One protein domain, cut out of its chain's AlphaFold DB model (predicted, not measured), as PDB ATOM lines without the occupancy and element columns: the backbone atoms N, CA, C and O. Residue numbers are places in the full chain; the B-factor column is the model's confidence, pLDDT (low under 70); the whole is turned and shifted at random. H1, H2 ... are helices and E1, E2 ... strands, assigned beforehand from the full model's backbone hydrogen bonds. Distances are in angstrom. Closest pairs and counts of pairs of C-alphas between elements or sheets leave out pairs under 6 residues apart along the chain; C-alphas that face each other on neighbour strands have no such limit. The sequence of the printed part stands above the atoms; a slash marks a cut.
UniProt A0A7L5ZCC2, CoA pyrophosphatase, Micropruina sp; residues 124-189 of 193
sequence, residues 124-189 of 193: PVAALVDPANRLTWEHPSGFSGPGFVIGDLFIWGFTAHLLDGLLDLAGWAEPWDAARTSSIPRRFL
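AT A GLANCE: This is residues 124 to 189 of the 193 residues of the protein "CoA pyrophosphatase" of Micropruina sp (UniProt A0A7L5ZCC2). A small, strongly twisted sheet of four strands has one longer helix, H2, packed over one of its faces. Two short helices lie far from the middle of the model: H1 grazes the sheet, and H3, off the sheet, follows the edge strand E4. A long link, residues 170 to 180, leads from the end of H2 back to E4. The printed part has 66 residues, with three named helices and four named strands in the order H1 E1 E2 E3 H2 E4 H3; the sheet runs E3 E2 E1 E4 and is mixed, and the class is mixed, helices and strands. The whole is compact, with a radius of gyration of the C-alphas of 11.3 A and spans of 32 by 22 by 20 A.

IN THESE COORDINATES: H1 is residues 125 to 129 and begins at C-alpha 125, (26.161, 0.185, -29.009). E1 is residues 134 to 138, 13.2 A long from first to last C-alpha. E2, the longest strand, is residues 144 to 150, 18.7 A. E3 is residues 153 to 155. H2, residues 157 to 169, measures 18.5 A and begins at C-alpha 157, (41.786, 10.375, -29.278). E4 is residues 181 to 183, and H3 is residues 186 to 189, with C-alpha 189 at (43.285, 20.522, -34.750).

HOW THE PARTS SIT: E1, E2 and E3 form a meander, each strand the antiparallel neighbour of the one before; E1 and E2 are a hairpin, and so are E2 and E3. Between E1 and E2, N 147 and O 135 are 2.7 A apart, within hydrogen-bond range; between E2 and E3, N 148 and O 155 are 2.9 A apart. E2 is staggered, pairing with E1 over residues 144 to 148 and with E3 over 148 to 150. E4 is parallel to E1, with N 182 and O 136 3.0 A apart. E3, H2 and E4 make a split strand-helix-strand unit, two strands that follow each other among the strands with a helix between them along the chain, and with E2 and E1 between them in the sheet; its crossover is right-handed. H2 is on the sheet at a height of 8.5 A, over E1 and, only just, E2, on which 3 of its C-alphas fall; it runs slantwise to the strands, at 33 degrees to E1 on the local plane. The closest C-alphas of E2 and H2, those of Gly 147 and Ala 160, are 5.5 A apart. H1 only grazes the sheet, with residues 127 to 129. H1 and H2 are close but not clearly touching, the C-alphas of Val 129 and Leu 167 being 7.4 A apart. H3 is not on the sheet and is apart from H2. In H1 and H2 every O i to N i+4 pair is within hydrogen-bond range; H3 is too short for such a pair.

THE WHOLE: The C-alphas farthest apart, of Gly 171 and Arg 186, are 33.3 A from each other. The printed part has no cut. The link from H2 to E4 is long, with 11 residues; the others are tight. The mean pLDDT of the printed part is 93.3, that of H3 is 79, and no printed residue is under 70.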
ATOM      1  N   PRO A 124      23.662   4.173 -30.059       93.06
ATOM      2  CA  PRO A 124      23.428   2.759 -29.836       93.06
ATOM      3  C   PRO A 124      24.765   2.017 -29.902       93.06
ATOM      4  O   PRO A 124      25.574   2.268 -30.796       93.06
ATOM      5  N   VAL A 125      24.967   1.051 -29.002       94.31
ATOM      6  CA  VAL A 125      26.161   0.185 -29.009       94.31
ATOM      7  C   VAL A 125      26.355  -0.472 -30.379       94.31
ATOM      8  O   VAL A 125      27.476  -0.524 -30.869       94.31
ATOM      9  N   ALA A 126      25.260  -0.858 -31.046       96.00
ATOM     10  CA  ALA A 126      25.272  -1.412 -32.402       96.00
ATOM     11  C   ALA A 126      26.018  -0.526 -33.422       96.00
ATOM     12  O   ALA A 126      26.732  -1.041 -34.272       96.00
ATOM     13  N   ALA A 127      25.903   0.803 -33.322       96.56
ATOM     14  CA  ALA A 127      26.616   1.705 -34.226       96.56
ATOM     15  C   ALA A 127      28.117   1.787 -33.912       96.56
ATOM     16  O   ALA A 127      28.908   2.037 -34.817       96.56
ATOM     17  N   LEU A 128      28.510   1.588 -32.650       96.56
ATOM     18  CA  LEU A 128      29.916   1.579 -32.242       96.56
ATOM     19  C   LEU A 128      30.624   0.279 -32.647       96.56
ATOM     20  O   LEU A 128      31.803   0.322 -32.986       96.56
ATOM     21  N   VAL A 129      29.924  -0.859 -32.615       97.00
ATOM     22  CA  VAL A 129      30.503  -2.162 -32.989       97.00
ATOM     23  C   VAL A 129      30.561  -2.374 -34.499       97.00
ATOM     24  O   VAL A 129      31.461  -3.067 -34.955       97.00
ATOM     25  N   ASP A 130      29.659  -1.747 -35.266       97.62
ATOM     26  CA  ASP A 130      29.606  -1.869 -36.726       97.62
ATOM     27  C   ASP A 130      30.966  -1.518 -37.369       97.62
ATOM     28  O   ASP A 130      31.393  -0.353 -37.315       97.62
ATOM     29  N   PRO A 131      31.638  -2.481 -38.033       97.50
ATOM     30  CA  PRO A 131      32.928  -2.265 -38.682       97.50
ATOM     31  C   PRO A 131      32.924  -1.123 -39.707       97.50
ATOM     32  O   PRO A 131      33.954  -0.480 -39.922       97.50
ATOM     33  N   ALA A 132      31.775  -0.819 -40.321       97.38
ATOM     34  CA  ALA A 132      31.635   0.277 -41.276       97.38
ATOM     35  C   ALA A 132      31.746   1.666 -40.624       97.38
ATOM     36  O   ALA A 132      32.052   2.645 -41.316       97.38
ATOM     37  N   ASN A 133      31.577   1.760 -39.306       97.56
ATOM     38  CA  ASN A 133      31.755   2.999 -38.553       97.56
ATOM     39  C   ASN A 133      33.145   3.109 -37.922       97.56
ATOM     40  O   ASN A 133      33.451   4.145 -37.335       97.56
ATOM     41  N   ARG A 134      34.003   2.088 -38.045       98.00
ATOM     42  CA  ARG A 134      35.347   2.074 -37.453       98.00
ATOM     43  C   ARG A 134      36.425   2.453 -38.470       98.00
ATOM     44  O   ARG A 134      36.303   2.184 -39.669       98.00
ATOM     45  N   LEU A 135      37.466   3.128 -37.986       97.81
ATOM     46  CA  LEU A 135      38.659   3.504 -38.750       97.81
ATOM     47  C   LEU A 135      39.849   3.754 -37.819       97.81
ATOM     48  O   LEU A 135      39.681   3.871 -36.607       97.81
ATOM     49  N   THR A 136      41.039   3.913 -38.386       98.12
ATOM     50  CA  THR A 136      42.231   4.394 -37.678       98.12
ATOM     51  C   THR A 136      42.419   5.891 -37.943       98.12
ATOM     52  O   THR A 136      42.584   6.310 -39.090       98.12
ATOM     53  N   TRP A 137      42.376   6.738 -36.912       95.69
ATOM     54  CA  TRP A 137      42.658   8.167 -37.086       95.69
ATOM     55  C   TRP A 137      44.161   8.415 -37.176       95.69
ATOM     56  O   TRP A 137      44.949   7.731 -36.529       95.69
ATOM     57  N   GLU A 138      44.552   9.441 -37.927       94.81
ATOM     58  CA  GLU A 138      45.948   9.860 -38.063       94.81
ATOM     59  C   GLU A 138      46.128  11.323 -37.646       94.81
ATOM     60  O   GLU A 138      45.433  12.228 -38.130       94.81
ATOM     61  N   HIS A 139      47.078  11.562 -36.742       89.50
ATOM     62  CA  HIS A 139      47.492  12.892 -36.310       89.50
ATOM     63  C   HIS A 139      48.753  13.339 -37.065       89.50
ATOM     64  O   HIS A 139      49.680  12.542 -37.220       89.50
ATOM     65  N   PRO A 140      48.872  14.624 -37.462       87.06
ATOM     66  CA  PRO A 140      50.030  15.124 -38.214       87.06
ATOM     67  C   PRO A 140      51.400  14.918 -37.551       87.06
ATOM     68  O   PRO A 140      52.419  14.942 -38.229       87.06
ATOM     69  N   SER A 141      51.447  14.719 -36.232       86.56
ATOM     70  CA  SER A 141      52.688  14.410 -35.506       86.56
ATOM     71  C   SER A 141      53.081  12.924 -35.534       86.56
ATOM     72  O   SER A 141      54.010  12.547 -34.825       86.56
ATOM     73  N   GLY A 142      52.358  12.077 -36.274       88.25
ATOM     74  CA  GLY A 142      52.644  10.647 -36.426       88.25
ATOM     75  C   GLY A 142      51.968   9.716 -35.414       88.25
ATOM     76  O   GLY A 142      52.252   8.524 -35.419       88.25
ATOM     77  N   PHE A 143      51.082  10.223 -34.549       89.44
ATOM     78  CA  PHE A 143      50.253   9.365 -33.693       89.44
ATOM     79  C   PHE A 143      49.014   8.886 -34.444       89.44
ATOM     80  O   PHE A 143      48.459   9.623 -35.260       89.44
ATOM     81  N   SER A 144      48.549   7.688 -34.112       94.25
ATOM     82  CA  SER A 144      47.301   7.126 -34.615       94.25
ATOM     83  C   SER A 144      46.601   6.297 -33.542       94.25
ATOM     84  O   SER A 144      47.185   5.982 -32.502       94.25
ATOM     85  N   GLY A 145      45.335   5.967 -33.782       95.12
ATOM     86  CA  GLY A 145      44.538   5.147 -32.877       95.12
ATOM     87  C   GLY A 145      43.170   4.795 -33.462       95.12
ATOM     88  O   GLY A 145      42.849   5.235 -34.567       95.12
ATOM     89  N   PRO A 146      42.348   4.021 -32.735       97.06
ATOM     90  CA  PRO A 146      41.004   3.674 -33.164       97.06
ATOM     91  C   PRO A 146      40.134   4.927 -33.189       97.06
ATOM     92  O   PRO A 146      40.272   5.822 -32.351       97.06
ATOM     93  N   GLY A 147      39.226   4.990 -34.149       97.00
ATOM     94  CA  GLY A 147      38.274   6.072 -34.329       97.00
ATOM     95  C   GLY A 147      36.923   5.554 -34.794       97.00
ATOM     96  O   GLY A 147      36.804   4.444 -35.318       97.00
ATOM     97  N   PHE A 148      35.904   6.389 -34.599       97.25
ATOM     98  CA  PHE A 148      34.534   6.098 -35.004       97.25
ATOM     99  C   PHE A 148      33.968   7.256 -35.819       97.25
ATOM    100  O   PHE A 148      34.153   8.423 -35.463       97.25
ATOM    101  N   VAL A 149      33.249   6.926 -36.888       96.50
ATOM    102  CA  VAL A 149      32.486   7.879 -37.695       96.50
ATOM    103  C   VAL A 149      31.044   7.414 -37.759       96.50
ATOM    104  O   VAL A 149      30.750   6.412 -38.399       96.50
ATOM    105  N   ILE A 150      30.155   8.136 -37.078       95.44
ATOM    106  CA  ILE A 150      28.731   7.798 -36.980       95.44
ATOM    107  C   ILE A 150      27.928   9.051 -37.322       95.44
ATOM    108  O   ILE A 150      27.864  10.000 -36.536       95.44
ATOM    109  N   GLY A 151      27.346   9.076 -38.522       91.75
ATOM    110  CA  GLY A 151      26.785  10.305 -39.087       91.75
ATOM    111  C   GLY A 151      27.855  11.398 -39.175       91.75
ATOM    112  O   GLY A 151      28.928  11.174 -39.733       91.75
ATOM    113  N   ASP A 152      27.587  12.558 -38.574       89.44
ATOM    114  CA  ASP A 152      28.523  13.694 -38.539       89.44
ATOM    115  C   ASP A 152      29.535  13.635 -37.378       89.44
ATOM    116  O   ASP A 152      30.433  14.484 -37.273       89.44
ATOM    117  N   LEU A 153      29.404  12.644 -36.489       92.44
ATOM    118  CA  LEU A 153      30.297  12.479 -35.350       92.44
ATOM    119  C   LEU A 153      31.599  11.838 -35.784       92.44
ATOM    120  O   LEU A 153      31.612  10.788 -36.418       92.44
ATOM    121  N   PHE A 154      32.695  12.464 -35.375       94.31
ATOM    122  CA  PHE A 154      34.039  11.933 -35.528       94.31
ATOM    123  C   PHE A 154      34.638  11.788 -34.130       94.31
ATOM    124  O   PHE A 154      35.019  12.785 -33.512       94.31
ATOM    125  N   ILE A 155      34.667  10.560 -33.618       95.00
ATOM    126  CA  ILE A 155      35.151  10.235 -32.274       95.00
ATOM    127  C   ILE A 155      36.583   9.725 -32.405       95.00
ATOM    128  O   ILE A 155      36.844   8.761 -33.124       95.00
ATOM    129  N   TRP A 156      37.517  10.384 -31.726       94.50
ATOM    130  CA  TRP A 156      38.952  10.126 -31.839       94.50
ATOM    131  C   TRP A 156      39.664  10.398 -30.510       94.50
ATOM    132  O   TRP A 156      39.052  10.859 -29.544       94.50
ATOM    133  N   GLY A 157      40.965  10.108 -30.456       90.44
ATOM    134  CA  GLY A 157      41.786  10.375 -29.278       90.44
ATOM    135  C   GLY A 157      41.403   9.506 -28.079       90.44
ATOM    136  O   GLY A 157      41.048   8.338 -28.230       90.44
ATOM    137  N   PHE A 158      41.502  10.075 -26.876       89.75
ATOM    138  CA  PHE A 158      41.318   9.337 -25.625       89.75
ATOM    139  C   PHE A 158      39.946   8.658 -25.523       89.75
ATOM    140  O   PHE A 158      39.876   7.468 -25.232       89.75
ATOM    141  N   THR A 159      38.866   9.374 -25.839       90.75
ATOM    142  CA  THR A 159      37.506   8.820 -25.809       90.75
ATOM    143  C   THR A 159      37.356   7.629 -26.750       90.75
ATOM    144  O   THR A 159      36.730   6.640 -26.383       90.75
ATOM    145  N   ALA A 160      37.960   7.677 -27.941       94.88
ATOM    146  CA  ALA A 160      37.895   6.554 -28.871       94.88
ATOM    147  C   ALA A 160      38.669   5.328 -28.361       94.88
ATOM    148  O   ALA A 160      38.175   4.214 -28.493       94.88
ATOM    149  N   HIS A 161      39.826   5.524 -27.719       93.25
ATOM    150  CA  HIS A 161      40.545   4.436 -27.048       93.25
ATOM    151  C   HIS A 161      39.749   3.835 -25.884       93.25
ATOM    152  O   HIS A 161      39.726   2.617 -25.731       93.25
ATOM    153  N   LEU A 162      39.086   4.670 -25.075       92.75
ATOM    154  CA  LEU A 162      38.227   4.185 -23.994       92.75
ATOM    155  C   LEU A 162      37.057   3.356 -24.524       92.75
ATOM    156  O   LEU A 162      36.771   2.297 -23.975       92.75
ATOM    157  N   LEU A 163      36.386   3.828 -25.578       94.62
ATOM    158  CA  LEU A 163      35.278   3.101 -26.195       94.62
ATOM    159  C   LEU A 163      35.752   1.778 -26.795       94.62
ATOM    160  O   LEU A 163      35.140   0.756 -26.521       94.62
ATOM    161  N   ASP A 164      36.850   1.782 -27.555       95.25
ATOM    162  CA  ASP A 164      37.445   0.568 -28.129       95.25
ATOM    163  C   ASP A 164      37.746  -0.486 -27.051       95.25
ATOM    164  O   ASP A 164      37.217  -1.594 -27.103       95.25
ATOM    165  N   GLY A 165      38.474  -0.099 -25.999       93.31
ATOM    166  CA  GLY A 165      38.789  -1.002 -24.890       93.31
ATOM    167  C   GLY A 165      37.560  -1.459 -24.096       93.31
ATOM    168  O   GLY A 165      37.532  -2.586 -23.605       93.31
ATOM    169  N   LEU A 166      36.525  -0.620 -23.972       93.31
ATOM    170  CA  LEU A 166      35.267  -1.010 -23.330       93.31
ATOM    171  C   LEU A 166      34.502  -2.049 -24.161       93.31
ATOM    172  O   LEU A 166      33.956  -2.989 -23.584       93.31
ATOM    173  N   LEU A 167      34.462  -1.902 -25.490       95.25
ATOM    174  CA  LEU A 167      33.832  -2.879 -26.384       95.25
ATOM    175  C   LEU A 167      34.559  -4.227 -26.330       95.25
ATOM    176  O   LEU A 167      33.897  -5.265 -26.264       95.25
ATOM    177  N   ASP A 168      35.893  -4.208 -26.297       94.25
ATOM    178  CA  ASP A 168      36.715  -5.408 -26.107       94.25
ATOM    179  C   ASP A 168      36.408  -6.083 -24.764       94.25
ATOM    180  O   ASP A 168      36.109  -7.277 -24.714       94.25
ATOM    181  N   LEU A 169      36.422  -5.314 -23.668       92.12
ATOM    182  CA  LEU A 169      36.161  -5.826 -22.319       92.12
ATOM    183  C   LEU A 169      34.749  -6.412 -22.179       92.12
ATOM    184  O   LEU A 169      34.557  -7.401 -21.472       92.12
ATOM    185  N   ALA A 170      33.765  -5.812 -22.848       92.12
ATOM    186  CA  ALA A 170      32.386  -6.290 -22.865       92.12
ATOM    187  C   ALA A 170      32.175  -7.519 -23.773       92.12
ATOM    188  O   ALA A 170      31.105  -8.127 -23.729       92.12
ATOM    189  N   GLY A 171      33.169  -7.890 -24.591       95.94
ATOM    190  CA  GLY A 171      33.054  -8.966 -25.576       95.94
ATOM    191  C   GLY A 171      32.159  -8.611 -26.767       95.94
ATOM    192  O   GLY A 171      31.578  -9.501 -27.382       95.94
ATOM    193  N   TRP A 172      32.009  -7.318 -27.066       96.81
ATOM    194  CA  TRP A 172      31.181  -6.806 -28.166       96.81
ATOM    195  C   TRP A 172      31.990  -6.385 -29.388       96.81
ATOM    196  O   TRP A 172      31.407  -6.030 -30.408       96.81
ATOM    197  N   ALA A 173      33.316  -6.376 -29.284       93.38
ATOM    198  CA  ALA A 173      34.171  -5.985 -30.385       93.38
ATOM    199  C   ALA A 173      34.006  -6.925 -31.587       93.38
ATOM    200  O   ALA A 173      34.184  -8.141 -31.486       93.38
ATOM    201  N   GLU A 174      33.702  -6.335 -32.739       95.06
ATOM    202  CA  GLU A 174      33.730  -7.013 -34.029       95.06
ATOM    203  C   GLU A 174      35.027  -6.667 -34.776       95.06
ATOM    204  O   GLU A 174      35.540  -5.549 -34.635       95.06
ATOM    205  N   PRO A 175      35.582  -7.590 -35.585       96.44
ATOM    206  CA  PRO A 175      36.725  -7.284 -36.435       96.44
ATOM    207  C   PRO A 175      36.410  -6.137 -37.399       96.44
ATOM    208  O   PRO A 175      35.394  -6.150 -38.090       96.44
ATOM    209  N   TRP A 176      37.319  -5.172 -37.497       97.19
ATOM    210  CA  TRP A 176      37.202  -4.028 -38.394       97.19
ATOM    211  C   TRP A 176      38.529  -3.759 -39.102       97.19
ATOM    212  O   TRP A 176      39.592  -4.205 -38.670       97.19
ATOM    213  N   ASP A 177      38.464  -3.052 -40.227       97.00
ATOM    214  CA  ASP A 177      39.639  -2.782 -41.051       97.00
ATOM    215  C   ASP A 177      40.494  -1.650 -40.459       97.00
ATOM    216  O   ASP A 177      40.235  -0.467 -40.686       97.00
ATOM    217  N   ALA A 178      41.548  -2.017 -39.727       95.38
ATOM    218  CA  ALA A 178      42.509  -1.066 -39.169       95.38
ATOM    219  C   ALA A 178      43.337  -0.321 -40.232       95.38
ATOM    220  O   ALA A 178      43.937   0.710 -39.914       95.38
ATOM    221  N   ALA A 179      43.371  -0.804 -41.480       96.94
ATOM    222  CA  ALA A 179      44.035  -0.121 -42.588       96.94
ATOM    223  C   ALA A 179      43.173   0.997 -43.192       96.94
ATOM    224  O   ALA A 179      43.694   1.852 -43.912       96.94
ATOM    225  N   ARG A 180      41.872   1.045 -42.879       97.00
ATOM    226  CA  ARG A 180      41.024   2.185 -43.221       97.00
ATOM    227  C   ARG A 180      41.400   3.365 -42.336       97.00
ATOM    228  O   ARG A 180      41.031   3.411 -41.164       97.00
ATOM    229  N   THR A 181      42.098   4.340 -42.906       96.38
ATOM    230  CA  THR A 181      42.568   5.513 -42.165       96.38
ATOM    231  C   THR A 181      41.807   6.787 -42.517       96.38
ATOM    232  O   THR A 181      41.186   6.909 -43.575       96.38
ATOM    233  N   SER A 182      41.822   7.755 -41.600       93.94
ATOM    234  CA  SER A 182      41.322   9.108 -41.851       93.94
ATOM    235  C   SER A 182      42.093  10.140 -41.037       93.94
ATOM    236  O   SER A 182      42.317   9.971 -39.836       93.94
ATOM    237  N   SER A 183      42.487  11.242 -41.675       92.31
ATOM    238  CA  SER A 183      43.103  12.362 -40.964       92.31
ATOM    239  C   SER A 183      42.089  13.041 -40.047       92.31
ATOM    240  O   SER A 183      40.931  13.249 -40.422       92.31
ATOM    241  N   ILE A 184      42.537  13.464 -38.865       88.38
ATOM    242  CA  ILE A 184      41.688  14.214 -37.933       88.38
ATOM    243  C   ILE A 184      41.160  15.484 -38.633       88.38
ATOM    244  O   ILE A 184      41.959  16.280 -39.146       88.38
ATOM    245  N   PRO A 185      39.832  15.723 -38.657       87.81
ATOM    246  CA  PRO A 185      39.269  16.909 -39.287       87.81
ATOM    247  C   PRO A 185      39.873  18.197 -38.724       87.81
ATOM    248  O   PRO A 185      39.941  18.378 -37.509       87.81
ATOM    249  N   ARG A 186      40.233  19.144 -39.604       83.94
ATOM    250  CA  ARG A 186      40.926  20.394 -39.223       83.94
ATOM    251  C   ARG A 186      40.266  21.155 -38.076       83.94
ATOM    252  O   ARG A 186      40.970  21.745 -37.269       83.94
ATOM    253  N   ARG A 187      38.932  21.116 -37.976       82.69
ATOM    254  CA  ARG A 187      38.172  21.743 -36.881       82.69
ATOM    255  C   ARG A 187      38.629  21.296 -35.486       82.69
ATOM    256  O   ARG A 187      38.604  22.117 -34.580       82.69
ATOM    257  N   PHE A 188      39.120  20.067 -35.344       76.38
ATOM    258  CA  PHE A 188      39.617  19.510 -34.086       76.38
ATOM    259  C   PHE A 188      41.116  19.740 -33.848       76.38
ATOM    260  O   PHE A 188      41.600  19.517 -32.746       76.38
ATOM    261  N   LEU A 189      41.853  20.215 -34.856       74.81
ATOM    262  CA  LEU A 189      43.285  20.522 -34.750       74.81
ATOM    263  C   LEU A 189      43.553  21.950 -34.236       74.81
ATOM    264  O   LEU A 189      44.698  22.400 -34.208       74.81
TER     265      LEU A 189